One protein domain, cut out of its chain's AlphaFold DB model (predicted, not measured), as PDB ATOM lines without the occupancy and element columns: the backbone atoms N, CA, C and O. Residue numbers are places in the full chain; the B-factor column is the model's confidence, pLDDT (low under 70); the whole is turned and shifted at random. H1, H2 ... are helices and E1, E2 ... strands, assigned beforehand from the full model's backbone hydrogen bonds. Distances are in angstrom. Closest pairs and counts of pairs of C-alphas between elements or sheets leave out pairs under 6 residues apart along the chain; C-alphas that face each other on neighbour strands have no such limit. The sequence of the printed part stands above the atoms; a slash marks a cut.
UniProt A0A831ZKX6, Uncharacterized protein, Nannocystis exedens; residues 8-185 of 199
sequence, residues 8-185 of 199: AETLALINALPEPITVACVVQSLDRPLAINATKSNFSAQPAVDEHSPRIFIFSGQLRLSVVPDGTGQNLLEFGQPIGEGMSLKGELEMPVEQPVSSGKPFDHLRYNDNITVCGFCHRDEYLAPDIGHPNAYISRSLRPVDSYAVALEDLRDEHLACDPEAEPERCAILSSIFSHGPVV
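What this domain is: This is residues 8 to 185 of the 199 residues of an uncharacterized protein of Nannocystis exedens (UniProt A0A831ZKX6). A strongly twisted, curled sheet of six strands, E1 to E6, has H2 packed on it, with H4 side by side with H2 and H3 beyond H4, near the E1 edge. H1 only grazes the sheet, and the long unnamed stretch of residues 95 to 137 loops out between E5 and E6. The printed part has 178 residues, with four named helices and six named strands in the order H1 H2 E1 E2 E3 E4 E5 E6 H3 H4. The sheet order is E1 - E2 - E3 - E4 - E5 - E6, all antiparallel, and the class is mixed, helices and strands, with under half of the residues in named elements. The whole is compact, with a radius of gyration of the C-alphas of 15.7 A and spans of 45 by 39 by 28 A.

How they stand to each other: H1, residues 8 to 14, is close to but not clearly touching H2, residues 23 to 29; their closest C-alphas, of Ile 14 and Val 26, are 6.5 A apart. Next come E1, residues 34 to 39, E2, residues 55 to 60, E3, residues 63 to 67, E4, residues 76 to 84, E5, residues 87 to 94, and E6, residues 138 to 141. They form a meander, each strand the antiparallel neighbour of the one before, with E1 and E6 as edge strands. Backbone pairs within hydrogen-bond range are N 37 and O 57 at 2.9 A for E1 and E2, N 58 and O 65 at 2.8 A for E2 and E3, N 80 and O 64 at 2.8 A for E3 and E4, N 79 and O 91 at 2.8 A for E4 and E5, and N 90 and O 138 at 2.9 A for E5 and E6. H2 is on the sheet at a height of 8.1 A, only just over E3, with 3 of its C-alphas there. H3, residues 153 to 162, only grazes the sheet with residues 153 to 156. It touches H4, residues 169 to 179, at a steep tilt of 45 degrees, opposite ways, as a helical hairpin; the closest C-alphas, of His 160 and Leu 175, are 5.4 A apart. H4 touches H2 at a shallow tilt of 25 degrees, the same way, with the C-alphas of Gln 28 and Ser 177 closest at 4.7 A. In H1, H2, H3 and H4 every O i to N i+4 pair is within hydrogen-bond range.

Where its parts are: H1 begins at C-alpha 8, (126.037, 113.243, 152.013). E4 measures 24.8 A from first to last C-alpha, E5 23.0 A and H4 15.4 A. H4 ends at C-alpha 179, (104.643, 121.748, 141.467).

The domain as a whole: The C-alphas farthest apart, of Pro 130 and Glu 166, are 46.1 A apart. The printed part has no cut. The links E1 to E2, E5 to E6 and E6 to H3 are long. Residues 45 to 46 and 112 to 116 have pLDDT under 70.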
ATOM      1  N   ALA A   8     125.159 112.225 151.438       96.62
ATOM      2  CA  ALA A   8     126.037 113.243 152.013       96.62
ATOM      3  C   ALA A   8     125.806 114.635 151.398       96.62
ATOM      4  O   ALA A   8     125.719 115.623 152.126       96.62
ATOM      5  N   GLU A   9     125.651 114.720 150.076       97.75
ATOM      6  CA  GLU A   9     125.314 115.978 149.399       97.75
ATOM      7  C   GLU A   9     123.913 116.470 149.763       97.75
ATOM      8  O   GLU A   9     123.708 117.673 149.913       97.75
ATOM      9  N   THR A  10     122.955 115.559 149.961       97.75
ATOM     10  CA  THR A  10     121.611 115.942 150.412       97.75
ATOM     11  C   THR A  10     121.642 116.503 151.830       97.75
ATOM     12  O   THR A  10     121.013 117.522 152.091       97.75
ATOM     13  N   LEU A  11     122.429 115.914 152.735       97.44
ATOM     14  CA  LEU A  11     122.634 116.463 154.078       97.44
ATOM     15  C   LEU A  11     123.331 117.826 154.048       97.44
ATOM     16  O   LEU A  11     122.972 118.714 154.816       97.44
ATOM     17  N   ALA A  12     124.304 118.017 153.155       97.56
ATOM     18  CA  ALA A  12     124.947 119.314 152.966       97.56
ATOM     19  C   ALA A  12     123.952 120.374 152.466       97.56
ATOM     20  O   ALA A  12     123.988 121.509 152.939       97.56
ATOM     21  N   LEU A  13     123.046 119.997 151.555       97.25
ATOM     22  CA  LEU A  13     121.953 120.858 151.107       97.25
ATOM     23  C   LEU A  13     121.005 121.193 152.264       97.25
ATOM     24  O   LEU A  13     120.738 122.368 152.482       97.25
ATOM     25  N   ILE A  14     120.557 120.191 153.028       97.38
ATOM     26  CA  ILE A  14     119.695 120.362 154.209       97.38
ATOM     27  C   ILE A  14     120.330 121.344 155.194       97.38
ATOM     28  O   ILE A  14     119.723 122.355 155.518       97.38
ATOM     29  N   ASN A  15     121.584 121.122 155.586       97.31
ATOM     30  CA  ASN A  15     122.291 121.963 156.557       97.31
ATOM     31  C   ASN A  15     122.564 123.398 156.069       97.31
ATOM     32  O   ASN A  15     122.984 124.240 156.860       97.31
ATOM     33  N   ALA A  16     122.366 123.683 154.780       96.75
ATOM     34  CA  ALA A  16     122.474 125.026 154.217       96.75
ATOM     35  C   ALA A  16     121.127 125.775 154.171       96.75
ATOM     36  O   ALA A  16     121.105 126.962 153.832       96.75
ATOM     37  N   LEU A  17     120.009 125.103 154.469       96.06
ATOM     38  CA  LEU A  17     118.676 125.705 154.483       96.06
ATOM     39  C   LEU A  17     118.387 126.404 155.825       96.06
ATOM     40  O   LEU A  17     118.920 126.003 156.858       96.06
ATOM     41  N   PRO A  18     117.533 127.447 155.839       94.19
ATOM     42  CA  PRO A  18     117.080 128.065 157.082       94.19
ATOM     43  C   PRO A  18     116.233 127.101 157.923       94.19
ATOM     44  O   PRO A  18     115.332 126.448 157.399       94.19
ATOM     45  N   GLU A  19     116.496 127.057 159.226       92.94
ATOM     46  CA  GLU A  19     115.750 126.248 160.195       92.94
ATOM     47  C   GLU A  19     114.391 126.881 160.569       92.94
ATOM     48  O   GLU A  19     114.274 128.113 160.584       92.94
ATOM     49  N   PRO A  20     113.373 126.070 160.932       94.06
ATOM     50  CA  PRO A  20     113.344 124.603 160.877       94.06
ATOM     51  C   PRO A  20     113.156 124.089 159.443       94.06
ATOM     52  O   PRO A  20     112.398 124.656 158.656       94.06
ATOM     53  N   ILE A  21     113.824 122.988 159.104       96.69
ATOM     54  CA  ILE A  21     113.830 122.454 157.737       96.69
ATOM     55  C   ILE A  21     112.831 121.304 157.657       96.69
ATOM     56  O   ILE A  21     112.993 120.298 158.344       96.69
ATOM     57  N   THR A  22     111.806 121.439 156.815       97.12
ATOM     58  CA  THR A  22     110.782 120.406 156.571       97.12
ATOM     59  C   THR A  22     111.078 119.605 155.298       97.12
ATOM     60  O   THR A  22     111.928 119.994 154.494       97.12
ATOM     61  N   VAL A  23     110.344 118.509 155.066       97.38
ATOM     62  CA  VAL A  23     110.392 117.768 153.788       97.38
ATOM     63  C   VAL A  23     110.122 118.704 152.603       97.38
ATOM     64  O   VAL A  23     110.880 118.709 151.632       97.38
ATOM     65  N   ALA A  24     109.096 119.554 152.714       97.56
ATOM     66  CA  ALA A  24     108.746 120.532 151.687       97.56
ATOM     67  C   ALA A  24     109.902 121.511 151.401       97.56
ATOM     68  O   ALA A  24     110.198 121.778 150.237       97.56
ATOM     69  N   CYS A  25     110.621 121.983 152.431       97.50
ATOM     70  CA  CYS A  25     111.797 122.842 152.248       97.50
ATOM     71  C   CYS A  25     112.880 122.159 151.400       97.50
ATOM     72  O   CYS A  25     113.448 122.782 150.501       97.50
ATOM     73  N   VAL A  26     113.148 120.873 151.655       97.69
ATOM     74  CA  VAL A  26     114.145 120.106 150.895       97.69
ATOM     75  C   VAL A  26     113.706 119.954 149.444       97.69
ATOM     76  O   VAL A  26     114.464 120.321 148.549       97.69
ATOM     77  N   VAL A  27     112.476 119.501 149.190       98.12
ATOM     78  CA  VAL A  27     111.956 119.276 147.828       98.12
ATOM     79  C   VAL A  27     111.900 120.572 147.006       98.12
ATOM     80  O   VAL A  27     112.253 120.583 145.821       98.12
ATOM     81  N   GLN A  28     111.525 121.684 147.641       97.56
ATOM     82  CA  GLN A  28     111.545 123.017 147.035       97.56
ATOM     83  C   GLN A  28     112.967 123.471 146.673       97.56
ATOM     84  O   GLN A  28     113.159 124.205 145.702       97.56
ATOM     85  N   SER A  29     113.972 123.051 147.443       97.25
ATOM     86  CA  SER A  29     115.368 123.422 147.208       97.25
ATOM     87  C   SER A  29     116.035 122.648 146.064       97.25
ATOM     88  O   SER A  29     117.128 123.031 145.642       97.25
ATOM     89  N   LEU A  30     115.395 121.599 145.536       97.94
ATOM     90  CA  LEU A  30     115.942 120.786 144.451       97.94
ATOM     91  C   LEU A  30     115.877 121.500 143.096       97.94
ATOM     92  O   LEU A  30     114.889 122.165 142.772       97.94
ATOM     93  N   ASP A  31     116.918 121.314 142.283       97.06
ATOM     94  CA  ASP A  31     116.979 121.826 140.912       97.06
ATOM     95  C   ASP A  31     115.806 121.323 140.052       97.06
ATOM     96  O   ASP A  31     115.209 120.270 140.295       97.06
ATOM     97  N   ARG A  32     115.480 122.098 139.013       96.88
ATOM     98  CA  ARG A  32     114.404 121.806 138.057       96.88
ATOM     99  C   ARG A  32     114.967 121.536 136.649       96.88
ATOM    100  O   ARG A  32     116.004 122.107 136.311       96.88
ATOM    101  N   PRO A  33     114.295 120.737 135.791       97.56
ATOM    102  CA  PRO A  33     113.015 120.059 136.019       97.56
ATOM    103  C   PRO A  33     113.102 118.984 137.108       97.56
ATOM    104  O   PRO A  33     114.093 118.263 137.180       97.56
ATOM    105  N   LEU A  34     112.065 118.877 137.943       98.12
ATOM    106  CA  LEU A  34     111.984 117.820 138.947       98.12
ATOM    107  C   LEU A  34     111.476 116.545 138.278       98.12
ATOM    108  O   LEU A  34     110.339 116.506 137.809       98.12
ATOM    109  N   ALA A  35     112.318 115.522 138.204       98.38
ATOM    110  CA  ALA A  35     111.930 114.222 137.679       98.38
ATOM    111  C   ALA A  35     111.333 113.366 138.799       98.38
ATOM    112  O   ALA A  35     111.978 113.190 139.837       98.38
ATOM    113  N   ILE A  36     110.113 112.858 138.600       98.50
ATOM    114  CA  ILE A  36     109.384 112.093 139.617       98.50
ATOM    115  C   ILE A  36     108.717 110.826 139.069       98.50
ATOM    116  O   ILE A  36     108.427 110.726 137.879       98.50
ATOM    117  N   ASN A  37     108.434 109.890 139.973       97.94
ATOM    118  CA  ASN A  37     107.580 108.719 139.763       97.94
ATOM    119  C   ASN A  37     106.694 108.543 141.000       97.94
ATOM    120  O   ASN A  37     107.210 108.617 142.114       97.94
ATOM    121  N   ALA A  38     105.395 108.310 140.834       97.38
ATOM    122  CA  ALA A  38     104.468 108.182 141.953       97.38
ATOM    123  C   ALA A  38     103.800 106.805 141.973       97.38
ATOM    124  O   ALA A  38     103.469 106.240 140.929       97.38
ATOM    125  N   THR A  39     103.585 106.264 143.173       95.50
ATOM    126  CA  THR A  39     102.917 104.979 143.363       95.50
ATOM    127  C   THR A  39     101.948 104.992 144.537       95.50
ATOM    128  O   THR A  39     102.253 105.515 145.607       95.50
ATOM    129  N   LYS A  40     100.800 104.337 144.357       93.69
ATOM    130  CA  LYS A  40      99.783 104.127 145.398       93.69
ATOM    131  C   LYS A  40      99.989 102.851 146.224       93.69
ATOM    132  O   LYS A  40      99.062 102.359 146.860       93.69
ATOM    133  N   SER A  41     101.183 102.257 146.171       86.81
ATOM    134  CA  SER A  41     101.487 101.040 146.928       86.81
ATOM    135  C   SER A  41     101.466 101.308 148.435       86.81
ATOM    136  O   SER A  41     102.255 102.102 148.947       86.81
ATOM    137  N   ASN A  42     100.627 100.569 149.156       83.75
ATOM    138  CA  ASN A  42     100.632 100.521 150.618       83.75
ATOM    139  C   ASN A  42     101.619  99.478 151.181       83.75
ATOM    140  O   ASN A  42     101.772  99.358 152.393       83.75
ATOM    141  N   PHE A  43     102.291  98.711 150.315       77.81
ATOM    142  CA  PHE A  43     103.279  97.710 150.706       77.81
ATOM    143  C   PHE A  43     104.690  98.303 150.584       77.81
ATOM    144  O   PHE A  43     105.313  98.245 149.522       77.81
ATOM    145  N   SER A  44     105.131  98.979 151.650       71.81
ATOM    146  CA  SER A  44     106.370  99.767 151.717       71.81
ATOM    147  C   SER A  44     106.695 100.143 153.174       71.81
ATOM    148  O   SER A  44     105.794 100.173 154.011       71.81
ATOM    149  N   ALA A  45     107.962 100.458 153.466       65.12
ATOM    150  CA  ALA A  45     108.408 101.041 154.739       65.12
ATOM    151  C   ALA A  45     107.823 102.447 154.984       65.12
ATOM    152  O   ALA A  45     107.338 102.736 156.073       65.12
ATOM    153  N   GLN A  46     107.766 103.259 153.929       67.62
ATOM    154  CA  GLN A  46     106.981 104.488 153.833       67.62
ATOM    155  C   GLN A  46     105.783 104.216 152.901       67.62
ATOM    156  O   GLN A  46     105.925 104.334 151.679       67.62
ATOM    157  N   PRO A  47     104.642 103.711 153.404       76.19
ATOM    158  CA  PRO A  47     103.490 103.358 152.576       76.19
ATOM    159  C   PRO A  47     102.768 104.599 152.050       76.19
ATOM    160  O   PRO A  47     102.663 105.602 152.752       76.19
ATOM    161  N   ALA A  48     102.237 104.514 150.829       78.44
ATOM    162  CA  ALA A  48     101.215 105.455 150.386       78.44
ATOM    163  C   ALA A  48      99.955 105.290 151.247       78.44
ATOM    164  O   ALA A  48      99.635 104.169 151.661       78.44
ATOM    165  N   VAL A  49      99.225 106.383 151.473       82.75
ATOM    166  CA  VAL A  49      97.878 106.303 152.059       82.75
ATOM    167  C   VAL A  49      96.932 105.712 151.015       82.75
ATOM    168  O   VAL A  49      96.292 104.688 151.252       82.75
ATOM    169  N   ASP A  50      96.913 106.329 149.836       84.12
ATOM    170  CA  ASP A  50      96.110 105.956 148.676       84.12
ATOM    171  C   ASP A  50      96.651 106.652 147.405       84.12
ATOM    172  O   ASP A  50      97.816 107.047 147.333       84.12
ATOM    173  N   GLU A  51      95.821 106.747 146.368       85.19
ATOM    174  CA  GLU A  51      96.135 107.453 145.122       85.19
ATOM    175  C   GLU A  51      96.087 108.979 145.224       85.19
ATOM    176  O   GLU A  51      96.749 109.634 144.421       85.19
ATOM    177  N   HIS A  52      95.389 109.531 146.219       90.19
ATOM    178  CA  HIS A  52      95.371 110.967 146.489       90.19
ATOM    179  C   HIS A  52      96.666 111.396 147.183       90.19
ATOM    180  O   HIS A  52      97.230 112.439 146.854       90.19
ATOM    181  N   SER A  53      97.208 110.551 148.064       93.38
ATOM    182  CA  SER A  53      98.492 110.764 148.751       93.38
ATOM    183  C   SER A  53      99.498 109.634 148.463       93.38
ATOM    184  O   SER A  53      99.818 108.838 149.358       93.38
ATOM    185  N   PRO A  54     100.019 109.548 147.220       96.06
ATOM    186  CA  PRO A  54     100.923 108.480 146.815       96.06
ATOM    187  C   PRO A  54     102.327 108.660 147.395       96.06
ATOM    188  O   PRO A  54     102.753 109.762 147.735       96.06
ATOM    189  N   ARG A  55     103.113 107.581 147.407       96.19
ATOM    190  CA  ARG A  55     104.564 107.682 147.586       96.19
ATOM    191  C   ARG A  55     105.183 108.238 146.314       96.19
ATOM    192  O   ARG A  55     104.968 107.698 145.230       96.19
ATOM    193  N   ILE A  56     105.975 109.292 146.455       97.88
ATOM    194  CA  ILE A  56     106.596 110.012 145.346       97.88
ATOM    195  C   ILE A  56     108.101 109.811 145.433       97.88
ATOM    196  O   ILE A  56     108.743 110.206 146.403       97.88
ATOM    197  N   PHE A  57     108.667 109.208 144.396       97.88
ATOM    198  CA  PHE A  57     110.102 109.120 144.188       97.88
ATOM    199  C   PHE A  57     110.576 110.319 143.383       97.88
ATOM    200  O   PHE A  57     110.011 110.630 142.337       97.88
ATOM    201  N   ILE A  58     111.644 110.956 143.846       98.50
ATOM    202  CA  ILE A  58     112.290 112.092 143.196       98.50
ATOM    203  C   ILE A  58     113.683 111.658 142.739       98.50
ATOM    204  O   ILE A  58     114.459 111.070 143.498       98.50
ATOM    205  N   PHE A  59     113.999 111.951 141.481       97.94
ATOM    206  CA  PHE A  59     115.222 111.525 140.814       97.94
ATOM    207  C   PHE A  59     116.219 112.685 140.789       97.94
ATOM    208  O   PHE A  59     116.067 113.634 140.020       97.94
ATOM    209  N   SER A  60     117.271 112.590 141.604       96.38
ATOM    210  CA  SER A  60     118.372 113.556 141.620       96.38
ATOM    211  C   SER A  60     119.657 112.875 141.151       96.38
ATOM    212  O   SER A  60     120.399 112.265 141.918       96.38
ATOM    213  N   GLY A  61     119.859 112.871 139.829       91.06
ATOM    214  CA  GLY A  61     120.900 112.052 139.206       91.06
ATOM    215  C   GLY A  61     120.633 110.564 139.455       91.06
ATOM    216  O   GLY A  61     119.576 110.035 139.094       91.06
ATOM    217  N   GLN A  62     121.588 109.883 140.085       90.50
ATOM    218  CA  GLN A  62     121.420 108.486 140.493       90.50
ATOM    219  C   GLN A  62     120.728 108.338 141.855       90.50
ATOM    220  O   GLN A  62     120.117 107.300 142.100       90.50
ATOM    221  N   LEU A  63     120.733 109.371 142.702       96.81
ATOM    222  CA  LEU A  63     120.039 109.341 143.985       96.81
ATOM    223  C   LEU A  63     118.525 109.244 143.780       96.81
ATOM    224  O   LEU A  63     117.941 109.874 142.886       96.81
ATOM    225  N   ARG A  64     117.888 108.442 144.628       97.06
ATOM    226  CA  ARG A  64     116.439 108.416 144.801       97.06
ATOM    227  C   ARG A  64     116.114 108.982 146.167       97.06
ATOM    228  O   ARG A  64     116.615 108.481 147.169       97.06
ATOM    229  N   LEU A  65     115.287 110.014 146.178       97.69
ATOM    230  CA  LEU A  65     114.606 110.477 147.377       97.69
ATOM    231  C   LEU A  65     113.178 109.945 147.328       97.69
ATOM    232  O   LEU A  65     112.625 109.826 146.231       97.69
ATOM    233  N   SER A  66     112.560 109.667 148.469       96.50
ATOM    234  CA  SER A  66     111.107 109.519 148.501       96.50
ATOM    235  C   SER A  66     110.451 110.238 149.658       96.50
ATOM    236  O   SER A  66     111.020 110.379 150.740       96.50
ATOM    237  N   VAL A  67     109.234 110.684 149.372       97.12
ATOM    238  CA  VAL A  67     108.349 111.403 150.279       97.12
ATOM    239  C   VAL A  67     106.929 110.873 150.093       97.12
ATOM    240  O   VAL A  67     106.589 110.356 149.024       97.12
ATOM    241  N   VAL A  68     106.085 111.030 151.107       95.75
ATOM    242  CA  VAL A  68     104.630 110.852 150.993       95.75
ATOM    243  C   VAL A  68     103.954 112.157 151.417       95.75
ATOM    244  O   VAL A  68     104.382 112.738 152.412       95.75
ATOM    245  N   PRO A  69     102.945 112.657 150.681       96.19
ATOM    246  CA  PRO A  69     102.239 113.879 151.062       96.19
ATOM    247  C   PRO A  69     101.513 113.784 152.410       96.19
ATOM    248  O   PRO A  69     101.365 114.793 153.083       96.19
ATOM    249  N   ASP A  70     101.063 112.594 152.801       94.31
ATOM    250  CA  ASP A  70     100.257 112.376 154.005       94.31
ATOM    251  C   ASP A  70     100.566 110.997 154.616       94.31
ATOM    252  O   ASP A  70     101.233 110.154 154.004       94.31
ATOM    253  N   GLY A  71     100.063 110.757 155.823       90.00
ATOM    254  CA  GLY A  71     100.164 109.498 156.543       90.00
ATOM    255  C   GLY A  71     101.411 109.391 157.416       90.00
ATOM    256  O   GLY A  71     102.153 110.343 157.650       90.00
ATOM    257  N   THR A  72     101.665 108.186 157.926       86.19
ATOM    258  CA  THR A  72     102.709 107.946 158.941       86.19
ATOM    259  C   THR A  72     104.122 108.291 158.472       86.19
ATOM    260  O   THR A  72     104.997 108.511 159.302       86.19
ATOM    261  N   GLY A  73     104.352 108.326 157.158       86.62
ATOM    262  CA  GLY A  73     105.643 108.647 156.562       86.62
ATOM    263  C   GLY A  73     105.809 110.098 156.108       86.62
ATOM    264  O   GLY A  73     106.840 110.396 155.509       86.62
ATOM    265  N   GLN A  74     104.831 110.987 156.341       93.69
ATOM    266  CA  GLN A  74     104.843 112.365 155.806       93.69
ATOM    267  C   GLN A  74     106.038 113.197 156.289       93.69
ATOM    268  O   GLN A  74     106.493 114.123 155.623       93.69
ATOM    269  N   ASN A  75     106.569 112.826 157.454       94.00
ATOM    270  CA  ASN A  75     107.703 113.467 158.104       94.00
ATOM    271  C   ASN A  75     109.037 112.780 157.778       94.00
ATOM    272  O   ASN A  75     110.047 113.095 158.399       94.00
ATOM    273  N   LEU A  76     109.063 111.833 156.838       93.81
ATOM    274  CA  LEU A  76     110.250 111.048 156.510       93.81
ATOM    275  C   LEU A  76     110.746 111.395 155.107       93.81
ATOM    276  O   LEU A  76     109.993 111.390 154.130       93.81
ATOM    277  N   LEU A  77     112.043 111.665 155.011       96.19
ATOM    278  CA  LEU A  77     112.775 111.707 153.753       96.19
ATOM    279  C   LEU A  77     113.604 110.427 153.641       96.19
ATOM    280  O   LEU A  77     114.626 110.292 154.316       96.19
ATOM    281  N   GLU A  78     113.176 109.488 152.799       95.31
ATOM    282  CA  GLU A  78     113.943 108.265 152.545       95.31
ATOM    283  C   GLU A  78     114.942 108.455 151.396       95.31
ATOM    284  O   GLU A  78     114.699 109.193 150.435       95.31
ATOM    285  N   PHE A  79     116.051 107.722 151.472       95.81
ATOM    286  CA  PHE A  79     117.136 107.733 150.502       95.81
ATOM    287  C   PHE A  79     117.403 106.335 149.937       95.81
ATOM    288  O   PHE A  79     117.513 105.346 150.664       95.81
ATOM    289  N   GLY A  80     117.622 106.277 148.627       95.75
ATOM    290  CA  GLY A  80     118.257 105.159 147.939       95.75
ATOM    291  C   GLY A  80     119.415 105.675 147.098       95.75
ATOM    292  O   GLY A  80     119.198 106.164 145.989       95.75
ATOM    293  N   GLN A  81     120.640 105.580 147.617       96.69
ATOM    294  CA  GLN A  81     121.853 105.949 146.884       96.69
ATOM    295  C   GLN A  81     122.429 104.708 146.195       96.69
ATOM    296  O   GLN A  81     122.870 103.795 146.895       96.69
ATOM    297  N   PRO A  82     122.457 104.636 144.852       94.62
ATOM    298  CA  PRO A  82     123.017 103.485 144.156       94.62
ATOM    299  C   PRO A  82     124.498 103.300 144.463       94.62
ATOM    300  O   PRO A  82     125.256 104.268 144.534       94.62
ATOM    301  N   ILE A  83     124.909 102.043 144.599       93.31
ATOM    302  CA  ILE A  83     126.314 101.661 144.793       93.31
ATOM    303  C   ILE A  83     126.821 100.691 143.708       93.31
ATOM    304  O   ILE A  83     127.934 100.186 143.802       93.31
ATOM    305  N   GLY A  84     126.007 100.438 142.676       89.69
ATOM    306  CA  GLY A  84     126.288  99.491 141.591       89.69
ATOM    307  C   GLY A  84     125.452  98.211 141.674       89.69
ATOM    308  O   GLY A  84     124.845  97.923 142.700       89.69
ATOM    309  N   GLU A  85     125.382  97.470 140.562       87.62
ATOM    310  CA  GLU A  85     124.744  96.137 140.470       87.62
ATOM    311  C   GLU A  85     123.285  96.078 140.965       87.62
ATOM    312  O   GLU A  85     122.827  95.075 141.505       87.62
ATOM    313  N   GLY A  86     122.536  97.174 140.807       91.00
ATOM    314  CA  GLY A  86     121.158  97.261 141.297       91.00
ATOM    315  C   GLY A  86     121.047  97.371 142.822       91.00
ATOM    316  O   GLY A  86     119.942  97.319 143.349       91.00
ATOM    317  N   MET A  87     122.146  97.572 143.546       93.56
ATOM    318  CA  MET A  87     122.165  97.755 144.998       93.56
ATOM    319  C   MET A  87     122.154  99.238 145.369       93.56
ATOM    320  O   MET A  87     122.680 100.090 144.647       93.56
ATOM    321  N   SER A  88     121.559  99.548 146.519       94.94
ATOM    322  CA  SER A  88     121.514 100.912 147.047       94.94
ATOM    323  C   SER A  88     121.781 100.944 148.544       94.94
ATOM    324  O   SER A  88     121.243 100.120 149.283       94.94
ATOM    325  N   LEU A  89     122.571 101.927 148.972       95.56
ATOM    326  CA  LEU A  89     122.662 102.347 150.362       95.56
ATOM    327  C   LEU A  89     121.336 103.003 150.756       95.56
ATOM    328  O   LEU A  89     120.862 103.918 150.072       95.56
ATOM    329  N   LYS A  90     120.751 102.512 151.844       94.50
ATOM    330  CA  LYS A  90     119.494 103.007 152.398       94.50
ATOM    331  C   LYS A  90     119.761 104.040 153.479       94.50
ATOM    332  O   LYS A  90     120.751 103.948 154.201       94.50
ATOM    333  N   GLY A  91     118.860 105.001 153.588       93.88
ATOM    334  CA  GLY A  91     118.833 105.983 154.660       93.88
ATOM    335  C   GLY A  91     117.423 106.520 154.833       93.88
ATOM    336  O   GLY A  91     116.624 106.467 153.902       93.88
ATOM    337  N   GLU A  92     117.150 107.094 155.991       94.12
ATOM    338  CA  GLU A  92     115.915 107.810 156.283       94.12
ATOM    339  C   GLU A  92     116.201 108.937 157.270       94.12
ATOM    340  O   GLU A  92     116.906 108.744 158.259       94.12
ATOM    341  N   LEU A  93     115.654 110.120 157.004       94.75
ATOM    342  CA  LEU A  93     115.739 111.258 157.903       94.75
ATOM    343  C   LEU A  93     114.340 111.707 158.321       94.75
ATOM    344  O   LEU A  93     113.519 112.065 157.476       94.75
ATOM    345  N   GLU A  94     114.105 111.719 159.629       94.94
ATOM    346  CA  GLU A  94     112.916 112.308 160.236       94.94
ATOM    347  C   GLU A  94     113.011 113.839 160.252       94.94
ATOM    348  O   GLU A  94     114.063 114.411 160.546       94.94
ATOM    349  N   MET A  95     111.899 114.485 159.920       94.88
ATOM    350  CA  MET A  95     111.745 115.923 159.732       94.88
ATOM    351  C   MET A  95     110.554 116.436 160.573       94.88
ATOM    352  O   MET A  95     109.618 115.680 160.827       94.88
ATOM    353  N   PRO A  96     110.516 117.722 160.967       96.19
ATOM    354  CA  PRO A  96     111.510 118.747 160.680       96.19
ATOM    355  C   PRO A  96     112.823 118.528 161.434       96.19
ATOM    356  O   PRO A  96     112.846 117.958 162.521       96.19
ATOM    357  N   VAL A  97     113.916 119.035 160.867       95.44
ATOM    358  CA  VAL A  97     115.191 119.145 161.583       95.44
ATOM    359  C   VAL A  97     115.388 120.584 162.053       95.44
ATOM    360  O   VAL A  97     115.244 121.538 161.286       95.44
ATOM    361  N   GLU A  98     115.676 120.730 163.343       94.38
ATOM    362  CA  GLU A  98     115.847 122.022 164.026       94.38
ATOM    363  C   GLU A  98     117.319 122.400 164.230       94.38
ATOM    364  O   GLU A  98     117.611 123.449 164.792       94.38
ATOM    365  N   GLN A  99     118.240 121.507 163.868       92.75
ATOM    366  CA  GLN A  99     119.679 121.671 164.043       92.75
ATOM    367  C   GLN A  99     120.413 120.992 162.884       92.75
ATOM    368  O   GLN A  99     119.854 120.076 162.264       92.75
ATOM    369  N   PRO A 100     121.689 121.343 162.639       94.00
ATOM    370  CA  PRO A 100     122.494 120.678 161.629       94.00
ATOM    371  C   PRO A 100     122.566 119.163 161.846       94.00
ATOM    372  O   PRO A 100     122.893 118.664 162.925       94.00
ATOM    373  N   VAL A 101     122.287 118.428 160.778       94.88
ATOM    374  CA  VAL A 101     122.213 116.973 160.743       94.88
ATOM    375  C   VAL A 101     123.607 116.385 160.535       94.88
ATOM    376  O   VAL A 101     124.346 116.794 159.635       94.88
ATOM    377  N   SER A 102     123.976 115.405 161.362       95.38
ATOM    378  CA  SER A 102     125.237 114.672 161.220       95.38
ATOM    379  C   SER A 102     125.168 113.643 160.087       95.38
ATOM    380  O   SER A 102     124.096 113.164 159.722       95.38
ATOM    381  N   SER A 103     126.325 113.228 159.566       94.31
ATOM    382  CA  SER A 103     126.402 112.220 158.499       94.31
ATOM    383  C   SER A 103     125.857 110.841 158.892       94.31
ATOM    384  O   SER A 103     125.517 110.060 158.011       94.31
ATOM    385  N   GLY A 104     125.794 110.528 160.191       93.62
ATOM    386  CA  GLY A 104     125.260 109.260 160.700       93.62
ATOM    387  C   GLY A 104     123.737 109.239 160.831       93.62
ATOM    388  O   GLY A 104     123.136 108.171 160.757       93.62
ATOM    389  N   LYS A 105     123.108 110.416 160.965       94.62
ATOM    390  CA  LYS A 105     121.688 110.541 161.309       94.62
ATOM    391  C   LYS A 105     120.744 109.760 160.381       94.62
ATOM    392  O   LYS A 105     119.840 109.125 160.916       94.62
ATOM    393  N   PRO A 106     120.954 109.712 159.045       94.50
ATOM    394  CA  PRO A 106     120.080 108.943 158.158       94.50
ATOM    395  C   PRO A 106     120.048 107.433 158.418       94.50
ATOM    396  O   PRO A 106     119.223 106.718 157.860       94.50
ATOM    397  N   PHE A 107     120.990 106.914 159.200       93.38
ATOM    398  CA  PHE A 107     121.128 105.486 159.457       93.38
ATOM    399  C   PHE A 107     120.644 105.100 160.860       93.38
ATOM    400  O   PHE A 107     120.555 103.913 161.168       93.38
ATOM    401  N   ASP A 108     120.326 106.073 161.719       89.44
ATOM    402  CA  ASP A 108     119.929 105.824 163.109       89.44
ATOM    403  C   ASP A 108     118.617 105.029 163.203       89.44
ATOM    404  O   ASP A 108     118.473 104.186 164.089       89.44
ATOM    405  N   HIS A 109     117.699 105.244 162.256       79.12
ATOM    406  CA  HIS A 109     116.326 104.726 162.293       79.12
ATOM    407  C   HIS A 109     116.080 103.527 161.362       79.12
ATOM    408  O   HIS A 109     114.953 103.065 161.220       79.12
ATOM    409  N   LEU A 110     117.129 102.949 160.765       82.56
ATOM    410  CA  LEU A 110     116.957 101.842 159.815       82.56
ATOM    411  C   LEU A 110     116.700 100.484 160.473       82.56
ATOM    412  O   LEU A 110     116.254  99.553 159.802       82.56
ATOM    413  N   ARG A 111     116.967 100.329 161.773       78.50
ATOM    414  CA  ARG A 111     116.712  99.070 162.486       78.50
ATOM    415  C   ARG A 111     115.319  99.064 163.092       78.50
ATOM    416  O   ARG A 111     114.993  99.915 163.908       78.50
ATOM    417  N   TYR A 112     114.543  98.041 162.748       67.88
ATOM    418  CA  TYR A 112     113.276  97.751 163.409       67.88
ATOM    419  C   TYR A 112     113.503  96.996 164.728       67.88
ATOM    420  O   TYR A 112     112.837  97.258 165.725       67.88
ATOM    421  N   ASN A 113     114.464  96.065 164.750       68.69
ATOM    422  CA  ASN A 113     114.956  95.410 165.962       68.69
ATOM    423  C   ASN A 113     116.405  94.915 165.779       68.69
ATOM    424  O   ASN A 113     117.070  95.227 164.787       68.69
ATOM    425  N   ASP A 114     116.904  94.124 166.735       67.44
ATOM    426  CA  ASP A 114     118.276  93.607 166.706       67.44
ATOM    427  C   ASP A 114     118.585  92.727 165.480       67.44
ATOM    428  O   ASP A 114     119.745  92.629 165.086       67.44
ATOM    429  N   ASN A 115     117.574  92.138 164.843       64.62
ATOM    430  CA  ASN A 115     117.733  91.170 163.758       64.62
ATOM    431  C   ASN A 115     117.089  91.603 162.428       64.62
ATOM    432  O   ASN A 115     117.254  90.901 161.435       64.62
ATOM    433  N   ILE A 116     116.316  92.696 162.406       68.88
ATOM    434  CA  ILE A 116     115.506  93.118 161.255       68.88
ATOM    435  C   ILE A 116     115.621  94.631 161.071       68.88
ATOM    436  O   ILE A 116     115.457  95.401 162.021       68.88
ATOM    437  N   THR A 117     115.851  95.059 159.837       78.50
ATOM    438  CA  THR A 117     115.763  96.460 159.427       78.50
ATOM    439  C   THR A 117     114.387  96.774 158.854       78.50
ATOM    440  O   THR A 117     113.666  95.900 158.370       78.50
ATOM    441  N   VAL A 118     114.032  98.053 158.873       77.06
ATOM    442  CA  VAL A 118     112.838  98.564 158.196       77.06
ATOM    443  C   VAL A 118     112.923  98.278 156.687       77.06
ATOM    444  O   VAL A 118     111.937  97.894 156.057       77.06
ATOM    445  N   CYS A 119     114.127  98.365 156.116       73.06
ATOM    446  CA  CYS A 119     114.384  98.093 154.705       73.06
ATOM    447  C   CYS A 119     114.214  96.610 154.347       73.06
ATOM    448  O   CYS A 119     113.625  96.305 153.312       73.06
ATOM    449  N   GLY A 120     114.678  95.696 155.202       72.75
ATOM    450  CA  GLY A 120     114.660  94.247 154.997       72.75
ATOM    451  C   GLY A 120     113.260  93.626 154.949       72.75
ATOM    452  O   GLY A 120     113.099  92.517 154.447       72.75
ATOM    453  N   PHE A 121     112.224  94.343 155.404       75.56
ATOM    454  CA  PHE A 121     110.834  93.930 155.179       75.56
ATOM    455  C   PHE A 121     110.433  93.979 153.702       75.56
ATOM    456  O   PHE A 121     109.595  93.193 153.266       75.56
ATOM    457  N   CYS A 122     111.015  94.911 152.945       77.31
ATOM    458  CA  CYS A 122     110.652  95.176 151.556       77.31
ATOM    459  C   CYS A 122     111.754  94.772 150.570       77.31
ATOM    460  O   CYS A 122     111.466  94.352 149.452       77.31
ATOM    461  N   HIS A 123     113.016  94.892 150.975       84.06
ATOM    462  CA  HIS A 123     114.188  94.694 150.136       84.06
ATOM    463  C   HIS A 123     114.952  93.430 150.545       84.06
ATOM    464  O   HIS A 123     115.119  93.139 151.726       84.06
ATOM    465  N   ARG A 124     115.440  92.680 149.551       84.50
ATOM    466  CA  ARG A 124     116.241  91.458 149.747       84.50
ATOM    467  C   ARG A 124     117.742  91.748 149.678       84.50
ATOM    468  O   ARG A 124     118.152  92.846 149.292       84.50
ATOM    469  N   ASP A 125     118.531  90.727 150.012       88.06
ATOM    470  CA  ASP A 125     120.002  90.723 150.011       88.06
ATOM    471  C   ASP A 125     120.602  91.889 150.793       88.06
ATOM    472  O   ASP A 125     121.497  92.591 150.326       88.06
ATOM    473  N   GLU A 126     120.060  92.120 151.984       90.38
ATOM    474  CA  GLU A 126     120.550  93.179 152.843       90.38
ATOM    475  C   GLU A 126     121.875  92.805 153.516       90.38
ATOM    476  O   GLU A 126     122.038  91.705 154.049       90.38
ATOM    477  N   TYR A 127     122.813  93.749 153.528       90.44
ATOM    478  CA  TYR A 127     124.056  93.649 154.281       90.44
ATOM    479  C   TYR A 127     124.512  95.022 154.785       90.44
ATOM    480  O   TYR A 127     124.088  96.066 154.292       90.44
ATOM    481  N   LEU A 128     125.372  95.025 155.804       91.75
ATOM    482  CA  LEU A 128     125.943  96.254 156.358       91.75
ATOM    483  C   LEU A 128     126.834  96.963 155.335       91.75
ATOM    484  O   LEU A 128     127.559  96.314 154.593       91.75
ATOM    485  N   ALA A 129     126.848  98.292 155.362       92.00
ATOM    486  CA  ALA A 129     127.746  99.121 154.571       92.00
ATOM    487  C   ALA A 129     129.018  99.451 155.383       92.00
ATOM    488  O   ALA A 129     129.041 100.469 156.081       92.00
ATOM    489  N   PRO A 130     130.085  98.621 155.339       87.62
ATOM    490  CA  PRO A 130     131.257  98.805 156.200       87.62
ATOM    491  C   PRO A 130     131.958 100.146 155.957       87.62
ATOM    492  O   PRO A 130     132.438 100.771 156.902       87.62
ATOM    493  N   ASP A 131     131.948 100.622 154.712       89.19
ATOM    494  CA  ASP A 131     132.643 101.844 154.297       89.19
ATOM    495  C   ASP A 131     131.973 103.130 154.807       89.19
ATOM    496  O   ASP A 131     132.588 104.193 154.801       89.19
ATOM    497  N   ILE A 132     130.729 103.043 155.289       90.44
ATOM    498  CA  ILE A 132     130.008 104.180 155.881       90.44
ATOM    499  C   ILE A 132     130.435 104.415 157.337       90.44
ATOM    500  O   ILE A 132     130.221 105.498 157.879       90.44
ATOM    501  N   GLY A 133     131.056 103.422 157.986       86.50
ATOM    502  CA  GLY A 133     131.502 103.538 159.377       86.50
ATOM    503  C   GLY A 133     130.357 103.694 160.386       86.50
ATOM    504  O   GLY A 133     130.599 104.105 161.520       86.50
ATOM    505  N   HIS A 134     129.120 103.371 159.990       90.31
ATOM    506  CA  HIS A 134     127.938 103.427 160.845       90.31
ATOM    507  C   HIS A 134     127.364 102.018 161.059       90.31
ATOM    508  O   HIS A 134     127.095 101.322 160.078       90.31
ATOM    509  N   PRO A 135     127.119 101.582 162.309       88.56
ATOM    510  CA  PRO A 135     126.693 100.209 162.606       88.56
ATOM    511  C   PRO A 135     125.294  99.860 162.080       88.56
ATOM    512  O   PRO A 135     124.933  98.689 162.043       88.56
ATOM    513  N   ASN A 136     124.515 100.869 161.684       89.50
ATOM    514  CA  ASN A 136     123.167 100.713 161.141       89.50
ATOM    515  C   ASN A 136     123.055 101.176 159.678       89.50
ATOM    516  O   ASN A 136     121.948 101.391 159.200       89.50
ATOM    517  N   ALA A 137     124.167 101.388 158.971       91.88
ATOM    518  CA  ALA A 137     124.110 101.667 157.538       91.88
ATOM    519  C   ALA A 137     123.955 100.352 156.770       91.88
ATOM    520  O   ALA A 137     124.794  99.461 156.897       91.88
ATOM    521  N   TYR A 138     122.896 100.244 155.969       92.75
ATOM    522  CA  TYR A 138     122.561  99.025 155.238       92.75
ATOM    523  C   TYR A 138     122.443  99.272 153.742       92.75
ATOM    524  O   TYR A 138     121.952 100.304 153.281       92.75
ATOM    525  N   ILE A 139     122.884  98.278 152.988       93.50
ATOM    526  CA  ILE A 139     122.724  98.177 151.549       93.50
ATOM    527  C   ILE A 139     121.741  97.051 151.279       93.50
ATOM    528  O   ILE A 139     121.860  95.978 151.858       93.50
ATOM    529  N   SER A 140     120.814  97.269 150.354       92.94
ATOM    530  CA  SER A 140     119.919  96.220 149.863       92.94
ATOM    531  C   SER A 140     119.540  96.455 148.402       92.94
ATOM    532  O   SER A 140     119.823  97.523 147.832       92.94
ATOM    533  N   ARG A 141     118.912  95.449 147.776       92.44
ATOM    534  CA  ARG A 141     118.465  95.538 146.378       92.44
ATOM    535  C   ARG A 141     117.578  96.760 146.160       92.44
ATOM    536  O   ARG A 141     116.639  97.016 146.911       92.44
ATOM    537  N   SER A 142     117.846  97.503 145.099       93.25
ATOM    538  CA  SER A 142     116.960  98.555 144.611       93.25
ATOM    539  C   SER A 142     115.747  97.906 143.964       93.25
ATOM    540  O   SER A 142     115.884  96.954 143.200       93.25
ATOM    541  N   LEU A 143     114.569  98.431 144.271       92.38
ATOM    542  CA  LEU A 143     113.319  97.964 143.694       92.38
ATOM    543  C   LEU A 143     112.628  99.130 143.004       92.38
ATOM    544  O   LEU A 143     112.716 100.268 143.473       92.38
ATOM    545  N   ARG A 144     111.932  98.835 141.910       93.50
ATOM    546  CA  ARG A 144     110.979  99.757 141.293       93.50
ATOM    547  C   ARG A 144     109.560  99.474 141.805       93.50
ATOM    548  O   ARG A 144     109.268  98.338 142.193       93.50
ATOM    549  N   PRO A 145     108.660 100.470 141.791       92.50
ATOM    550  CA  PRO A 145     107.242 100.236 142.033       92.50
ATOM    551  C   PRO A 145     106.636  99.260 141.021       92.50
ATOM    552  O   PRO A 145     107.121  99.112 139.900       92.50
ATOM    553  N   VAL A 146     105.544  98.615 141.421       92.12
ATOM    554  CA  VAL A 146     104.754  97.750 140.540       92.12
ATOM    555  C   VAL A 146     103.974  98.617 139.556       92.12
ATOM    556  O   VAL A 146     103.282  99.544 139.974       92.12
ATOM    557  N   ASP A 147     104.032  98.282 138.266       91.94
ATOM    558  CA  ASP A 147     103.466  99.107 137.187       91.94
ATOM    559  C   ASP A 147     101.962  99.380 137.358       91.94
ATOM    560  O   ASP A 147     101.492 100.489 137.122       91.94
ATOM    561  N   SER A 148     101.198  98.399 137.851       92.06
ATOM    562  CA  SER A 148      99.757  98.547 138.113       92.06
ATOM    563  C   SER A 148      99.417  99.506 139.262       92.06
ATOM    564  O   SER A 148      98.246  99.825 139.464       92.06
ATOM    565  N   TYR A 149     100.411  99.918 140.051       93.69
ATOM    566  CA  TYR A 149     100.268 100.879 141.146       93.69
ATOM    567  C   TYR A 149     100.838 102.251 140.794       93.69
ATOM    568  O   TYR A 149     100.956 103.088 141.691       93.69
ATOM    569  N   ALA A 150     101.223 102.485 139.540       95.19
ATOM    570  CA  ALA A 150     101.649 103.800 139.092       95.19
ATOM    571  C   ALA A 150     100.498 104.810 139.220       95.19
ATOM    572  O   ALA A 150      99.347 104.499 138.906       95.19
ATOM    573  N   VAL A 151     100.824 106.016 139.679       96.94
ATOM    574  CA  VAL A 151      99.934 107.184 139.663       96.94
ATOM    575  C   VAL A 151     100.442 108.128 138.581       96.94
ATOM    576  O   VAL A 151     101.648 108.385 138.508       96.94
ATOM    577  N   ALA A 152      99.554 108.599 137.703       97.25
ATOM    578  CA  ALA A 152      99.969 109.451 136.600       97.25
ATOM    579  C   ALA A 152     100.408 110.831 137.108       97.25
ATOM    580  O   ALA A 152      99.901 111.345 138.105       97.25
ATOM    581  N   LEU A 153     101.339 111.464 136.388       97.75
ATOM    582  CA  LEU A 153     101.809 112.807 136.736       97.75
ATOM    583  C   LEU A 153     100.673 113.839 136.736       97.75
ATOM    584  O   LEU A 153     100.687 114.740 137.568       97.75
ATOM    585  N   GLU A 154      99.722 113.727 135.805       97.69
ATOM    586  CA  GLU A 154      98.582 114.648 135.732       97.69
ATOM    587  C   GLU A 154      97.611 114.443 136.899       97.69
ATOM    588  O   GLU A 154      97.211 115.431 137.500       97.69
ATOM    589  N   ASP A 155      97.347 113.199 137.319       97.75
ATOM    590  CA  ASP A 155      96.526 112.934 138.512       97.75
ATOM    591  C   ASP A 155      97.151 113.599 139.751       97.75
ATOM    592  O   ASP A 155      96.482 114.289 140.511       97.75
ATOM    593  N   LEU A 156      98.475 113.486 139.916       97.12
ATOM    594  CA  LEU A 156      99.181 114.125 141.030       97.12
ATOM    595  C   LEU A 156      99.197 115.666 140.934       97.12
ATOM    596  O   LEU A 156      99.282 116.354 141.954       97.12
ATOM    597  N   ARG A 157      99.118 116.229 139.722       97.69
ATOM    598  CA  ARG A 157      98.932 117.676 139.526       97.69
ATOM    599  C   ARG A 157      97.523 118.106 139.907       97.69
ATOM    600  O   ARG A 157      97.384 119.160 140.525       97.69
ATOM    601  N   ASP A 158      96.514 117.310 139.575       98.00
ATOM    602  CA  ASP A 158      95.129 117.561 139.973       98.00
ATOM    603  C   ASP A 158      94.992 117.528 141.501       98.00
ATOM    604  O   ASP A 158      94.369 118.424 142.068       98.00
ATOM    605  N   GLU A 159      95.681 116.606 142.181       97.69
ATOM    606  CA  GLU A 159      95.773 116.583 143.648       97.69
ATOM    607  C   GLU A 159      96.342 117.886 144.221       97.69
ATOM    608  O   GLU A 159      95.794 118.437 145.171       97.69
ATOM    609  N   HIS A 160      97.405 118.431 143.624       97.69
ATOM    610  CA  HIS A 160      97.952 119.731 144.027       97.69
ATOM    611  C   HIS A 160      96.966 120.886 143.802       97.69
ATOM    612  O   HIS A 160      96.914 121.807 144.611       97.69
ATOM    613  N   LEU A 161      96.194 120.859 142.713       97.50
ATOM    614  CA  LEU A 161      95.208 121.902 142.413       97.50
ATOM    615  C   LEU A 161      93.966 121.824 143.308       97.50
ATOM    616  O   LEU A 161      93.323 122.848 143.536       97.50
ATOM    617  N   ALA A 162      93.616 120.624 143.768       96.69
ATOM    618  CA  ALA A 162      92.440 120.364 144.590       96.69
ATOM    619  C   ALA A 162      92.702 120.478 146.100       96.69
ATOM    620  O   ALA A 162      91.738 120.550 146.861       96.69
ATOM    621  N   CYS A 163      93.968 120.479 146.523       95.69
ATOM    622  CA  CYS A 163      94.337 120.470 147.933       95.69
ATOM    623  C   CYS A 163      93.849 121.741 148.667       95.69
ATOM    624  O   CYS A 163      93.908 122.851 148.122       95.69
ATOM    625  N   ASP A 164      93.380 121.593 149.909       97.00
ATOM    626  CA  ASP A 164      92.949 122.713 150.760       97.00
ATOM    627  C   ASP A 164      93.981 123.023 151.866       97.00
ATOM    628  O   ASP A 164      94.001 122.346 152.893       97.00
ATOM    629  N   PRO A 165      94.814 124.073 151.740       96.50
ATOM    630  CA  PRO A 165      95.887 124.339 152.700       96.50
ATOM    631  C   PRO A 165      95.398 124.683 154.114       96.50
ATOM    632  O   PRO A 165      96.197 124.626 155.045       96.50
ATOM    633  N   GLU A 166      94.120 125.031 154.298       96.88
ATOM    634  CA  GLU A 166      93.546 125.251 155.630       96.88
ATOM    635  C   GLU A 166      93.092 123.935 156.283       96.88
ATOM    636  O   GLU A 166      93.121 123.814 157.509       96.88
ATOM    637  N   ALA A 167      92.678 122.946 155.485       96.62
ATOM    638  CA  ALA A 167      92.217 121.646 155.976       96.62
ATOM    639  C   ALA A 167      93.338 120.593 156.055       96.62
ATOM    640  O   ALA A 167      93.312 119.737 156.939       96.62
ATOM    641  N   GLU A 168      94.313 120.655 155.147       95.56
ATOM    642  CA  GLU A 168      95.390 119.674 154.948       95.56
ATOM    643  C   GLU A 168      96.763 120.365 154.737       95.56
ATOM    644  O   GLU A 168      97.424 120.179 153.706       95.56
ATOM    645  N   PRO A 169      97.224 121.188 155.701       95.88
ATOM    646  CA  PRO A 169      98.372 122.074 155.510       95.88
ATOM    647  C   PRO A 169      99.673 121.344 155.144       95.88
ATOM    648  O   PRO A 169     100.404 121.804 154.263       95.88
ATOM    649  N   GLU A 170      99.981 120.205 155.771       94.75
ATOM    650  CA  GLU A 170     101.215 119.454 155.509       94.75
ATOM    651  C   GLU A 170     101.215 118.812 154.115       94.75
ATOM    652  O   GLU A 170     102.200 118.917 153.375       94.75
ATOM    653  N   ARG A 171     100.084 118.215 153.730       96.31
ATOM    654  CA  ARG A 171      99.899 117.571 152.426       96.31
ATOM    655  C   ARG A 171     100.021 118.579 151.294       96.31
ATOM    656  O   ARG A 171     100.831 118.394 150.378       96.31
ATOM    657  N   CYS A 172      99.297 119.692 151.408       97.75
ATOM    658  CA  CYS A 172      99.395 120.805 150.475       97.75
ATOM    659  C   CYS A 172     100.810 121.376 150.389       97.75
ATOM    660  O   CYS A 172     101.256 121.725 149.293       97.75
ATOM    661  N   ALA A 173     101.543 121.468 151.504       97.81
ATOM    662  CA  ALA A 173     102.912 121.977 151.502       97.81
ATOM    663  C   ALA A 173     103.862 121.073 150.698       97.81
ATOM    664  O   ALA A 173     104.657 121.578 149.899       97.81
ATOM    665  N   ILE A 174     103.759 119.746 150.843       97.81
ATOM    666  CA  ILE A 174     104.565 118.796 150.060       97.81
ATOM    667  C   ILE A 174     104.200 118.881 148.575       97.81
ATOM    668  O   ILE A 174     105.093 119.045 147.741       97.81
ATOM    669  N   LEU A 175     102.913 118.852 148.222       98.19
ATOM    670  CA  LEU A 175     102.481 118.967 146.824       98.19
ATOM    671  C   LEU A 175     102.912 120.301 146.194       98.19
ATOM    672  O   LEU A 175     103.457 120.328 145.086       98.19
ATOM    673  N   SER A 176     102.770 121.404 146.929       98.25
ATOM    674  CA  SER A 176     103.224 122.730 146.496       98.25
ATOM    675  C   SER A 176     104.733 122.761 146.268       98.25
ATOM    676  O   SER A 176     105.194 123.293 145.254       98.25
ATOM    677  N   SER A 177     105.516 122.127 147.149       98.00
ATOM    678  CA  SER A 177     106.976 122.053 147.017       98.00
ATOM    679  C   SER A 177     107.434 121.338 145.742       98.00
ATOM    680  O   SER A 177     108.527 121.613 145.244       98.00
ATOM    681  N   ILE A 178     106.595 120.461 145.177       98.25
ATOM    682  CA  ILE A 178     106.831 119.766 143.909       98.25
ATOM    683  C   ILE A 178     106.457 120.685 142.740       98.25
ATOM    684  O   ILE A 178     107.316 121.008 141.911       98.25
ATOM    685  N   PHE A 179     105.209 121.154 142.685       98.31
ATOM    686  CA  PHE A 179     104.643 121.748 141.467       98.31
ATOM    687  C   PHE A 179     104.768 123.271 141.349       98.31
ATOM    688  O   PHE A 179     104.718 123.792 140.236       98.31
ATOM    689  N   SER A 180     104.986 124.000 142.446       97.12
ATOM    690  CA  SER A 180     104.972 125.475 142.430       97.12
ATOM    691  C   SER A 180     106.327 126.130 142.124       97.12
ATOM    692  O   SER A 180     106.416 127.352 142.019       97.12
ATOM    693  N   HIS A 181     107.398 125.346 141.943       95.56
ATOM    694  CA  HIS A 181     108.776 125.867 141.842       95.56
ATOM    695  C   HIS A 181     109.476 125.602 140.506       95.56
ATOM    696  O   HIS A 181     110.687 125.783 140.395       95.56
ATOM    697  N   GLY A 182     108.734 125.187 139.481       96.06
ATOM    698  CA  GLY A 182     109.248 124.994 138.127       96.06
ATOM    699  C   GLY A 182     108.740 123.707 137.482       96.06
ATOM    700  O   GLY A 182     107.855 123.052 138.028       96.06
ATOM    701  N   PRO A 183     109.280 123.337 136.310       97.81
ATOM    702  CA  PRO A 183     108.795 122.181 135.570       97.81
ATOM    703  C   PRO A 183     108.967 120.870 136.348       97.81
ATOM    704  O   PRO A 183     110.001 120.646 136.978       97.81
ATOM    705  N   VAL A 184     107.976 119.987 136.232       98.50
ATOM    706  CA  VAL A 184     107.994 118.618 136.765       98.50
ATOM    707  C   VAL A 184     107.774 117.656 135.606       98.50
ATOM    708  O   VAL A 184     106.879 117.883 134.785       98.50
ATOM    709  N   VAL A 185     108.591 116.609 135.532       98.44
ATOM    710  CA  VAL A 185     108.556 115.596 134.472       98.44
ATOM    711  C   VAL A 185     108.421 114.202 135.072       98.44
ATOM    712  O   VAL A 185     108.937 113.927 136.153       98.44
TER     713      VAL A 185